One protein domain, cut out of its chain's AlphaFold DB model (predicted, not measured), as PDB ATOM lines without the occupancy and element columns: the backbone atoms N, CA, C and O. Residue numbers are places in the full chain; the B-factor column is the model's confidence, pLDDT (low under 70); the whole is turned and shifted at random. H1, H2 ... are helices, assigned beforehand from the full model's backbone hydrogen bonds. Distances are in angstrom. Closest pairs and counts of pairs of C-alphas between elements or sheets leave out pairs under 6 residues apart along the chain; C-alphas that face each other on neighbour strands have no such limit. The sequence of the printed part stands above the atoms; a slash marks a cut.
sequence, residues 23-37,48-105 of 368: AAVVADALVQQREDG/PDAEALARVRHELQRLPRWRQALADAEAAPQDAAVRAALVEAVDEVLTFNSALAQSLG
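What this domain is: This is residues 23 to 37 and 48 to 105 of the 368 residues of an uncharacterized protein of Kitasatospora setae (strain ATCC 33774 / DSM 43861 / JCM 3304 / KCC A-0304 / NBRC 14216 / KM-6054) (UniProt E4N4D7). H1, H2 and H3 pack on the long helix H4, H1 and H2 crossing it at large angles, while short H5 turns a corner at H4's end and folds back beside H2. The printed part has 73 residues, with five named helices, H1 to H5 in order, and no named strand: all helix. It is compact, radius of gyration of the C-alphas 11.1 A, spanning 30 by 26 by 18 A.

How they stand to each other: H1, residues 23 to 35, touches H4, residues 80 to 96, at a steep tilt of 64 degrees; the closest C-alphas, Ala 23 and Asp 91, are 5.2 A apart. H2, residues 50 to 60, touches H4 about perpendicular, at 86 degrees; the closest C-alphas, Glu 59 and Val 93, are 6.9 A apart. H3, residues 64 to 75, forms a hairpin with H4; C-alphas Ala 69 and Leu 86 come closest, 5.2 A. H5, residues 98 to 103, touches H2 at a shallow tilt of 21 degrees; C-alphas Ala 52 and Ser 103 come closest, 7.0 A. Every O i to N i+4 pair is within hydrogen-bond range in H2 to H5, 7 of 9 in H1.

Where its parts are: H1, 19.2 A long, begins at C-alpha 23 (-1.189, 143.109, 75.334); H4, 24.4 A, ends at C-alpha 96 (7.604, 135.974, 69.246).

The domain as a whole: Residues 38 to 47 are not printed; C-alphas 37 and 48 are 16.0 A apart. Residues 36 to 37 have pLDDT under 70.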
ATOM      1  N   ALA A  23      -0.646 144.456  75.213       89.25
ATOM      2  CA  ALA A  23      -1.189 143.109  75.334       89.25
ATOM      3  C   ALA A  23      -2.561 143.085  76.030       89.25
ATOM      4  O   ALA A  23      -3.446 142.361  75.586       89.25
ATOM      5  N   ALA A  24      -2.779 143.915  77.059       90.81
ATOM      6  CA  ALA A  24      -4.081 144.047  77.714       90.81
ATOM      7  C   ALA A  24      -5.152 144.623  76.780       90.81
ATOM      8  O   ALA A  24      -6.251 144.080  76.707       90.81
ATOM      9  N   VAL A  25      -4.817 145.651  75.994       89.94
ATOM     10  CA  VAL A  25      -5.741 146.234  75.004       89.94
ATOM     11  C   VAL A  25      -6.137 145.208  73.938       89.94
ATOM     12  O   VAL A  25      -7.309 145.101  73.578       89.94
ATOM     13  N   VAL A  26      -5.175 144.423  73.444       91.44
ATOM     14  CA  VAL A  26      -5.433 143.367  72.453       91.44
ATOM     15  C   VAL A  26      -6.241 142.215  73.062       91.44
ATOM     16  O   VAL A  26      -7.179 141.737  72.424       91.44
ATOM     17  N   ALA A  27      -5.931 141.790  74.290       93.25
ATOM     18  CA  ALA A  27      -6.681 140.753  74.999       93.25
ATOM     19  C   ALA A  27      -8.149 141.155  75.213       93.25
ATOM     20  O   ALA A  27      -9.052 140.366  74.930       93.25
ATOM     21  N   ASP A  28      -8.397 142.399  75.631       91.94
ATOM     22  CA  ASP A  28      -9.752 142.923  75.811       91.94
ATOM     23  C   ASP A  28     -10.521 142.971  74.484       91.94
ATOM     24  O   ASP A  28     -11.678 142.546  74.421       91.94
ATOM     25  N   ALA A  29      -9.869 143.409  73.403       91.88
ATOM     26  CA  ALA A  29     -10.473 143.449  72.074       91.88
ATOM     27  C   ALA A  29     -10.819 142.045  71.536       91.88
ATOM     28  O   ALA A  29     -11.861 141.865  70.904       91.88
ATOM     29  N   LEU A  30      -9.991 141.029  71.817       93.31
ATOM     30  CA  LEU A  30     -10.261 139.639  71.430       93.31
ATOM     31  C   LEU A  30     -11.513 139.074  72.108       93.31
ATOM     32  O   LEU A  30     -12.302 138.390  71.445       93.31
ATOM     33  N   VAL A  31     -11.694 139.358  73.400       92.62
ATOM     34  CA  VAL A  31     -12.861 138.915  74.177       92.62
ATOM     35  C   VAL A  31     -14.126 139.650  73.716       92.62
ATOM     36  O   VAL A  31     -15.142 139.008  73.457       92.62
ATOM     37  N   GLN A  32     -14.048 140.970  73.506       89.12
ATOM     38  CA  GLN A  32     -15.181 141.789  73.049       89.12
ATOM     39  C   GLN A  32     -15.670 141.415  71.639       89.12
ATOM     40  O   GLN A  32     -16.875 141.355  71.402       89.12
ATOM     41  N   GLN A  33     -14.765 141.076  70.711       85.06
ATOM     42  CA  GLN A  33     -15.121 140.673  69.339       85.06
ATOM     43  C   GLN A  33     -16.019 139.417  69.283       85.06
ATOM     44  O   GLN A  33     -16.699 139.192  68.281       85.06
ATOM     45  N   ARG A  34     -16.013 138.575  70.327       79.50
ATOM     46  CA  ARG A  34     -16.863 137.375  70.404       79.50
ATOM     47  C   ARG A  34     -18.282 137.693  70.882       79.50
ATOM     48  O   ARG A  34     -19.219 137.035  70.434       79.50
ATOM     49  N   GLU A  35     -18.430 138.653  71.791       72.81
ATOM     50  CA  GLU A  35     -19.732 139.064  72.334       72.81
ATOM     51  C   GLU A  35     -20.507 139.906  71.312       72.81
ATOM     52  O   GLU A  35     -21.689 139.661  71.061       72.81
ATOM     53  N   ASP A  36     -19.804 140.814  70.634       63.34
ATOM     54  CA  ASP A  36     -20.366 141.700  69.624       63.34
ATOM     55  C   ASP A  36     -20.144 141.125  68.219       63.34
ATOM     56  O   ASP A  36     -19.321 141.601  67.438       63.34
ATOM     57  N   GLY A  37     -20.954 140.138  67.823       59.16
ATOM     58  CA  GLY A  37     -21.056 139.689  66.420       59.16
ATOM     59  C   GLY A  37     -21.484 140.787  65.420       59.16
ATOM     60  O   GLY A  37     -21.675 140.517  64.235       59.16
ATOM     61  N   PRO A  48      -7.722 147.905  67.694       76.69
ATOM     62  CA  PRO A  48      -6.894 147.210  66.721       76.69
ATOM     63  C   PRO A  48      -7.760 146.692  65.570       76.69
ATOM     64  O   PRO A  48      -8.885 146.232  65.778       76.69
ATOM     65  N   ASP A  49      -7.237 146.805  64.351       83.75
ATOM     66  CA  ASP A  49      -7.957 146.404  63.146       83.75
ATOM     67  C   ASP A  49      -8.429 144.940  63.232       83.75
ATOM     68  O   ASP A  49      -7.746 144.071  63.785       83.75
ATOM     69  N   ALA A  50      -9.612 144.654  62.681       84.12
ATOM     70  CA  ALA A  50     -10.233 143.336  62.778       84.12
ATOM     71  C   ALA A  50      -9.382 142.240  62.114       84.12
ATOM     72  O   ALA A  50      -9.379 141.098  62.584       84.12
ATOM     73  N   GLU A  51      -8.637 142.573  61.053       83.06
ATOM     74  CA  GLU A  51      -7.705 141.645  60.415       83.06
ATOM     75  C   GLU A  51      -6.513 141.350  61.333       83.06
ATOM     76  O   GLU A  51      -6.104 140.194  61.471       83.06
ATOM     77  N   ALA A  52      -5.988 142.369  62.014       84.38
ATOM     78  CA  ALA A  52      -4.903 142.203  62.973       84.38
ATOM     79  C   ALA A  52      -5.333 141.335  64.172       84.38
ATOM     80  O   ALA A  52      -4.617 140.403  64.541       84.38
ATOM     81  N   LEU A  53      -6.536 141.548  64.716       92.25
ATOM     82  CA  LEU A  53      -7.107 140.694  65.768       92.25
ATOM     83  C   LEU A  53      -7.327 139.250  65.305       92.25
ATOM     84  O   LEU A  53      -7.043 138.312  66.054       92.25
ATOM     85  N   ALA A  54      -7.777 139.043  64.064       90.25
ATOM     86  CA  ALA A  54      -7.914 137.706  63.494       90.25
ATOM     87  C   ALA A  54      -6.560 136.981  63.400       90.25
ATOM     88  O   ALA A  54      -6.484 135.785  63.687       90.25
ATOM     89  N   ARG A  55      -5.483 137.704  63.063       88.75
ATOM     90  CA  ARG A  55      -4.115 137.163  63.054       88.75
ATOM     91  C   ARG A  55      -3.626 136.820  64.461       88.75
ATOM     92  O   ARG A  55      -3.126 135.717  64.651       88.75
ATOM     93  N   VAL A  56      -3.838 137.683  65.460       93.94
ATOM     94  CA  VAL A  56      -3.494 137.367  66.865       93.94
ATOM     95  C   VAL A  56      -4.245 136.123  67.342       93.94
ATOM     96  O   VAL A  56      -3.643 135.213  67.907       93.94
ATOM     97  N   ARG A  57      -5.551 136.029  67.059       95.56
ATOM     98  CA  ARG A  57      -6.356 134.845  67.393       95.56
ATOM     99  C   ARG A  57      -5.826 133.583  66.706       95.56
ATOM    100  O   ARG A  57      -5.803 132.527  67.332       95.56
ATOM    101  N   HIS A  58      -5.394 133.680  65.447       92.75
ATOM    102  CA  HIS A  58      -4.777 132.564  64.729       92.75
ATOM    103  C   HIS A  58      -3.481 132.093  65.404       92.75
ATOM    104  O   HIS A  58      -3.314 130.895  65.622       92.75
ATOM    105  N   GLU A  59      -2.604 133.017  65.805       91.06
ATOM    106  CA  GLU A  59      -1.360 132.681  66.508       91.06
ATOM    107  C   GLU A  59      -1.624 132.048  67.884       91.06
ATOM    108  O   GLU A  59      -1.034 131.015  68.208       91.06
ATOM    109  N   LEU A  60      -2.588 132.566  68.657       94.81
ATOM    110  CA  LEU A  60      -2.991 131.983  69.946       94.81
ATOM    111  C   LEU A  60      -3.502 130.536  69.819       94.81
ATOM    112  O   LEU A  60      -3.424 129.765  70.771       94.81
ATOM    113  N   GLN A  61      -4.001 130.125  68.651       94.88
ATOM    114  CA  GLN A  61      -4.446 128.746  68.421       94.88
ATOM    115  C   GLN A  61      -3.298 127.760  68.159       94.88
ATOM    116  O   GLN A  61      -3.533 126.548  68.197       94.88
ATOM    117  N   ARG A  62      -2.071 128.239  67.906       86.50
ATOM    118  CA  ARG A  62      -0.934 127.388  67.516       86.50
ATOM    119  C   ARG A  62      -0.371 126.567  68.671       86.50
ATOM    120  O   ARG A  62       0.021 125.423  68.452       86.50
ATOM    121  N   LEU A  63      -0.358 127.110  69.892       85.06
ATOM    122  CA  LEU A  63       0.135 126.405  71.079       85.06
ATOM    123  C   LEU A  63      -1.008 125.988  72.017       85.06
ATOM    124  O   LEU A  63      -1.907 126.790  72.282       85.06
ATOM    125  N   PRO A  64      -0.965 124.771  72.605       91.94
ATOM    126  CA  PRO A  64      -2.016 124.300  73.507       91.94
ATOM    127  C   PRO A  64      -2.291 125.229  74.696       91.94
ATOM    128  O   PRO A  64      -3.454 125.433  75.031       91.94
ATOM    129  N   ARG A  65      -1.244 125.815  75.302       94.44
ATOM    130  CA  ARG A  65      -1.374 126.718  76.461       94.44
ATOM    131  C   ARG A  65      -2.070 128.039  76.118       94.44
ATOM    132  O   ARG A  65      -2.933 128.480  76.865       94.44
ATOM    133  N   TRP A  66      -1.757 128.626  74.964       96.06
ATOM    134  CA  TRP A  66      -2.378 129.866  74.490       96.06
ATOM    135  C   TRP A  66      -3.833 129.645  74.098       96.06
ATOM    136  O   TRP A  66      -4.708 130.426  74.462       96.06
ATOM    137  N   ARG A  67      -4.104 128.521  73.427       96.75
ATOM    138  CA  ARG A  67      -5.463 128.116  73.079       96.75
ATOM    139  C   ARG A  67      -6.321 127.921  74.327       96.75
ATOM    140  O   ARG A  67      -7.485 128.304  74.310       96.75
ATOM    141  N   GLN A  68      -5.750 127.340  75.384       93.88
ATOM    142  CA  GLN A  68      -6.429 127.175  76.666       93.88
ATOM    143  C   GLN A  68      -6.728 128.534  77.313       93.88
ATOM    144  O   GLN A  68      -7.879 128.791  77.641       93.88
ATOM    145  N   ALA A  69      -5.740 129.434  77.396       94.94
ATOM    146  CA  ALA A  69      -5.930 130.779  77.947       94.94
ATOM    147  C   ALA A  69      -7.011 131.581  77.198       94.94
ATOM    148  O   ALA A  69      -7.855 132.219  77.824       94.94
ATOM    149  N   LEU A  70      -7.037 131.502  75.862       96.31
ATOM    150  CA  LEU A  70      -8.085 132.122  75.050       96.31
ATOM    151  C   LEU A  70      -9.460 131.491  75.306       96.31
ATOM    152  O   LEU A  70     -10.433 132.214  75.496       96.31
ATOM    153  N   ALA A  71      -9.554 130.159  75.331       96.12
ATOM    154  CA  ALA A  71     -10.819 129.464  75.563       96.12
ATOM    155  C   ALA A  71     -11.399 129.767  76.954       96.12
ATOM    156  O   ALA A  71     -12.601 130.014  77.069       96.12
ATOM    157  N   ASP A  72     -10.551 129.793  77.983       95.88
ATOM    158  CA  ASP A  72     -10.953 130.122  79.349       95.88
ATOM    159  C   ASP A  72     -11.405 131.584  79.440       95.88
ATOM    160  O   ASP A  72     -12.458 131.864  80.015       95.88
ATOM    161  N   ALA A  73     -10.675 132.517  78.816       96.00
ATOM    162  CA  ALA A  73     -11.022 133.941  78.814       96.00
ATOM    163  C   ALA A  73     -12.336 134.223  78.087       96.00
ATOM    164  O   ALA A  73     -13.123 135.058  78.526       96.00
ATOM    165  N   GLU A  74     -12.609 133.500  77.004       93.31
ATOM    166  CA  GLU A  74     -13.884 133.605  76.308       93.31
ATOM    167  C   GLU A  74     -15.042 132.928  77.071       93.31
ATOM    168  O   GLU A  74     -16.201 133.289  76.863       93.31
ATOM    169  N   ALA A  75     -14.767 131.948  77.940       94.81
ATOM    170  CA  ALA A  75     -15.776 131.293  78.777       94.81
ATOM    171  C   ALA A  75     -16.099 132.084  80.057       94.81
ATOM    172  O   ALA A  75     -17.237 132.063  80.526       94.81
ATOM    173  N   ALA A  76     -15.108 132.782  80.613       95.19
ATOM    174  CA  ALA A  76     -15.217 133.558  81.842       95.19
ATOM    175  C   ALA A  76     -14.628 134.971  81.658       95.19
ATOM    176  O   ALA A  76     -13.641 135.325  82.306       95.19
ATOM    177  N   PRO A  77     -15.247 135.828  80.823       91.19
ATOM    178  CA  PRO A  77     -14.682 137.127  80.472       91.19
ATOM    179  C   PRO A  77     -14.590 138.088  81.657       91.19
ATOM    180  O   PRO A  77     -13.895 139.083  81.557       91.19
ATOM    181  N   GLN A  78     -15.267 137.851  82.782       92.75
ATOM    182  CA  GLN A  78     -15.190 138.721  83.968       92.75
ATOM    183  C   GLN A  78     -14.172 138.234  85.015       92.75
ATOM    184  O   GLN A  78     -13.982 138.897  86.034       92.75
ATOM    185  N   ASP A  79     -13.515 137.090  84.792       96.12
ATOM    186  CA  ASP A  79     -12.522 136.545  85.719       96.12
ATOM    187  C   ASP A  79     -11.149 137.208  85.511       96.12
ATOM    188  O   ASP A  79     -10.538 137.123  84.443       96.12
ATOM    189  N   ALA A  80     -10.652 137.880  86.552       92.00
ATOM    190  CA  ALA A  80      -9.399 138.628  86.501       92.00
ATOM    191  C   ALA A  80      -8.157 137.733  86.328       92.00
ATOM    192  O   ALA A  80      -7.208 138.142  85.660       92.00
ATOM    193  N   ALA A  81      -8.151 136.525  86.901       93.88
ATOM    194  CA  ALA A  81      -7.021 135.604  86.785       93.88
ATOM    195  C   ALA A  81      -6.936 135.028  85.368       93.88
ATOM    196  O   ALA A  81      -5.854 134.934  84.788       93.88
ATOM    197  N   VAL A  82      -8.090 134.714  84.785       95.00
ATOM    198  CA  VAL A  82      -8.181 134.232  83.407       95.00
ATOM    199  C   VAL A  82      -7.797 135.328  82.407       95.00
ATOM    200  O   VAL A  82      -7.040 135.068  81.471       95.00
ATOM    201  N   ARG A  83      -8.232 136.580  82.628       94.69
ATOM    202  CA  ARG A  83      -7.774 137.720  81.816       94.69
ATOM    203  C   ARG A  83      -6.263 137.905  81.889       94.69
ATOM    204  O   ARG A  83      -5.640 138.078  80.848       94.69
ATOM    205  N   ALA A  84      -5.666 137.834  83.079       92.81
ATOM    206  CA  ALA A  84      -4.219 137.959  83.234       92.81
ATOM    207  C   ALA A  84      -3.456 136.885  82.435       92.81
ATOM    208  O   ALA A  84      -2.489 137.213  81.750       92.81
ATOM    209  N   ALA A  85      -3.939 135.638  82.440       92.50
ATOM    210  CA  ALA A  85      -3.357 134.554  81.646       92.50
ATOM    211  C   ALA A  85      -3.468 134.796  80.127       92.50
ATOM    212  O   ALA A  85      -2.541 134.485  79.380       92.50
ATOM    213  N   LEU A  86      -4.576 135.381  79.653       97.25
ATOM    214  CA  LEU A  86      -4.704 135.780  78.248       97.25
ATOM    215  C   LEU A  86      -3.747 136.928  77.893       97.25
ATOM    216  O   LEU A  86      -3.144 136.893  76.824       97.25
ATOM    217  N   VAL A  87      -3.581 137.920  78.773       96.62
ATOM    218  CA  VAL A  87      -2.626 139.023  78.561       96.62
ATOM    219  C   VAL A  87      -1.200 138.495  78.435       96.62
ATOM    220  O   VAL A  87      -0.497 138.901  77.517       96.62
ATOM    221  N   GLU A  88      -0.795 137.558  79.293       92.81
ATOM    222  CA  GLU A  88       0.517 136.901  79.212       92.81
ATOM    223  C   GLU A  88       0.683 136.130  77.892       92.81
ATOM    224  O   GLU A  88       1.695 136.274  77.211       92.81
ATOM    225  N   ALA A  89      -0.337 135.377  77.467       94.38
ATOM    226  CA  ALA A  89      -0.304 134.664  76.190       94.38
ATOM    227  C   ALA A  89      -0.196 135.612  74.980       94.38
ATOM    228  O   ALA A  89       0.538 135.328  74.036       94.38
ATOM    229  N   VAL A  90      -0.912 136.740  74.998       95.38
ATOM    230  CA  VAL A  90      -0.826 137.766  73.949       95.38
ATOM    231  C   VAL A  90       0.549 138.437  73.956       95.38
ATOM    232  O   VAL A  90       1.122 138.629  72.888       95.38
ATOM    233  N   ASP A  91       1.098 138.761  75.126       92.19
ATOM    234  CA  ASP A  91       2.431 139.359  75.255       92.19
ATOM    235  C   ASP A  91       3.529 138.438  74.701       92.19
ATOM    236  O   ASP A  91       4.367 138.873  73.907       92.19
ATOM    237  N   GLU A  92       3.463 137.139  75.015       89.88
ATOM    238  CA  GLU A  92       4.348 136.136  74.422       89.88
ATOM    239  C   GLU A  92       4.199 136.104  72.893       89.88
ATOM    240  O   GLU A  92       5.201 136.187  72.183       89.88
ATOM    241  N   VAL A  93       2.970 136.041  72.358       91.81
ATOM    242  CA  VAL A  93       2.722 136.040  70.901       91.81
ATOM    243  C   VAL A  93       3.321 137.275  70.227       91.81
ATOM    244  O   VAL A  93       3.948 137.152  69.175       91.81
ATOM    245  N   LEU A  94       3.150 138.460  70.812       88.25
ATOM    246  CA  LEU A  94       3.686 139.706  70.260       88.25
ATOM    247  C   LEU A  94       5.215 139.778  70.368       88.25
ATOM    248  O   LEU A  94       5.861 140.335  69.480       88.25
ATOM    249  N   THR A  95       5.793 139.168  71.403       82.38
ATOM    250  CA  THR A  95       7.246 139.032  71.565       82.38
ATOM    251  C   THR A  95       7.840 138.074  70.531       82.38
ATOM    252  O   THR A  95       8.861 138.391  69.921       82.38
ATOM    253  N   PHE A  96       7.187 136.936  70.273       79.31
ATOM    254  CA  PHE A  96       7.604 135.974  69.246       79.31
ATOM    255  C   PHE A  96       7.347 136.480  67.820       79.31
ATOM    256  O   PHE A  96       8.083 136.136  66.899       79.31
ATOM    257  N   ASN A  97       6.328 137.319  67.613       82.94
ATOM    258  CA  ASN A  97       5.932 137.808  66.295       82.94
ATOM    259  C   ASN A  97       6.030 139.338  66.204       82.94
ATOM    260  O   ASN A  97       5.032 140.064  66.177       82.94
ATOM    261  N   SER A  98       7.265 139.831  66.100       78.69
ATOM    262  CA  SER A  98       7.560 141.268  66.001       78.69
ATOM    263  C   SER A  98       6.874 141.961  64.813       78.69
ATOM    264  O   SER A  98       6.486 143.123  64.922       78.69
ATOM    265  N   ALA A  99       6.652 141.256  63.698       75.50
ATOM    266  CA  ALA A  99       5.914 141.783  62.549       75.50
ATOM    267  C   ALA A  99       4.422 141.994  62.867       75.50
ATOM    268  O   ALA A  99       3.837 143.000  62.463       75.50
ATOM    269  N   LEU A 100       3.807 141.077  63.623       82.88
ATOM    270  CA  LEU A 100       2.434 141.226  64.105       82.88
ATOM    271  C   LEU A 100       2.324 142.402  65.082       82.88
ATOM    272  O   LEU A 100       1.422 143.227  64.937       82.88
ATOM    273  N   ALA A 101       3.278 142.540  66.002       83.12
ATOM    274  CA  ALA A 101       3.330 143.680  66.911       83.12
ATOM    275  C   ALA A 101       3.465 145.026  66.174       83.12
ATOM    276  O   ALA A 101       2.729 145.970  66.468       83.12
ATOM    277  N   GLN A 102       4.319 145.092  65.148       76.69
ATOM    278  CA  GLN A 102       4.437 146.270  64.280       76.69
ATOM    279  C   GLN A 102       3.141 146.557  63.513       76.69
ATOM    280  O   GLN A 102       2.746 147.715  63.392       76.69
ATOM    281  N   SER A 103       2.448 145.522  63.024       76.69
ATOM    282  CA  SER A 103       1.171 145.686  62.312       76.69
ATOM    283  C   SER A 103       0.047 146.223  63.203       76.69
ATOM    284  O   SER A 103      -0.850 146.906  62.718       76.69
ATOM    285  N   LEU A 104       0.130 145.971  64.512       80.88
ATOM    286  CA  LEU A 104      -0.765 146.531  65.524       80.88
ATOM    287  C   LEU A 104      -0.370 147.962  65.937       80.88
ATOM    288  O   LEU A 104      -1.031 148.556  66.786       80.88
ATOM    289  N   GLY A 105       0.697 148.523  65.354       73.75
ATOM    290  CA  GLY A 105       1.211 149.849  65.698       73.75
ATOM    291  C   GLY A 105       1.802 149.923  67.108       73.75
ATOM    292  O   GLY A 105       1.867 151.007  67.685       73.75
TER     293      GLY A 105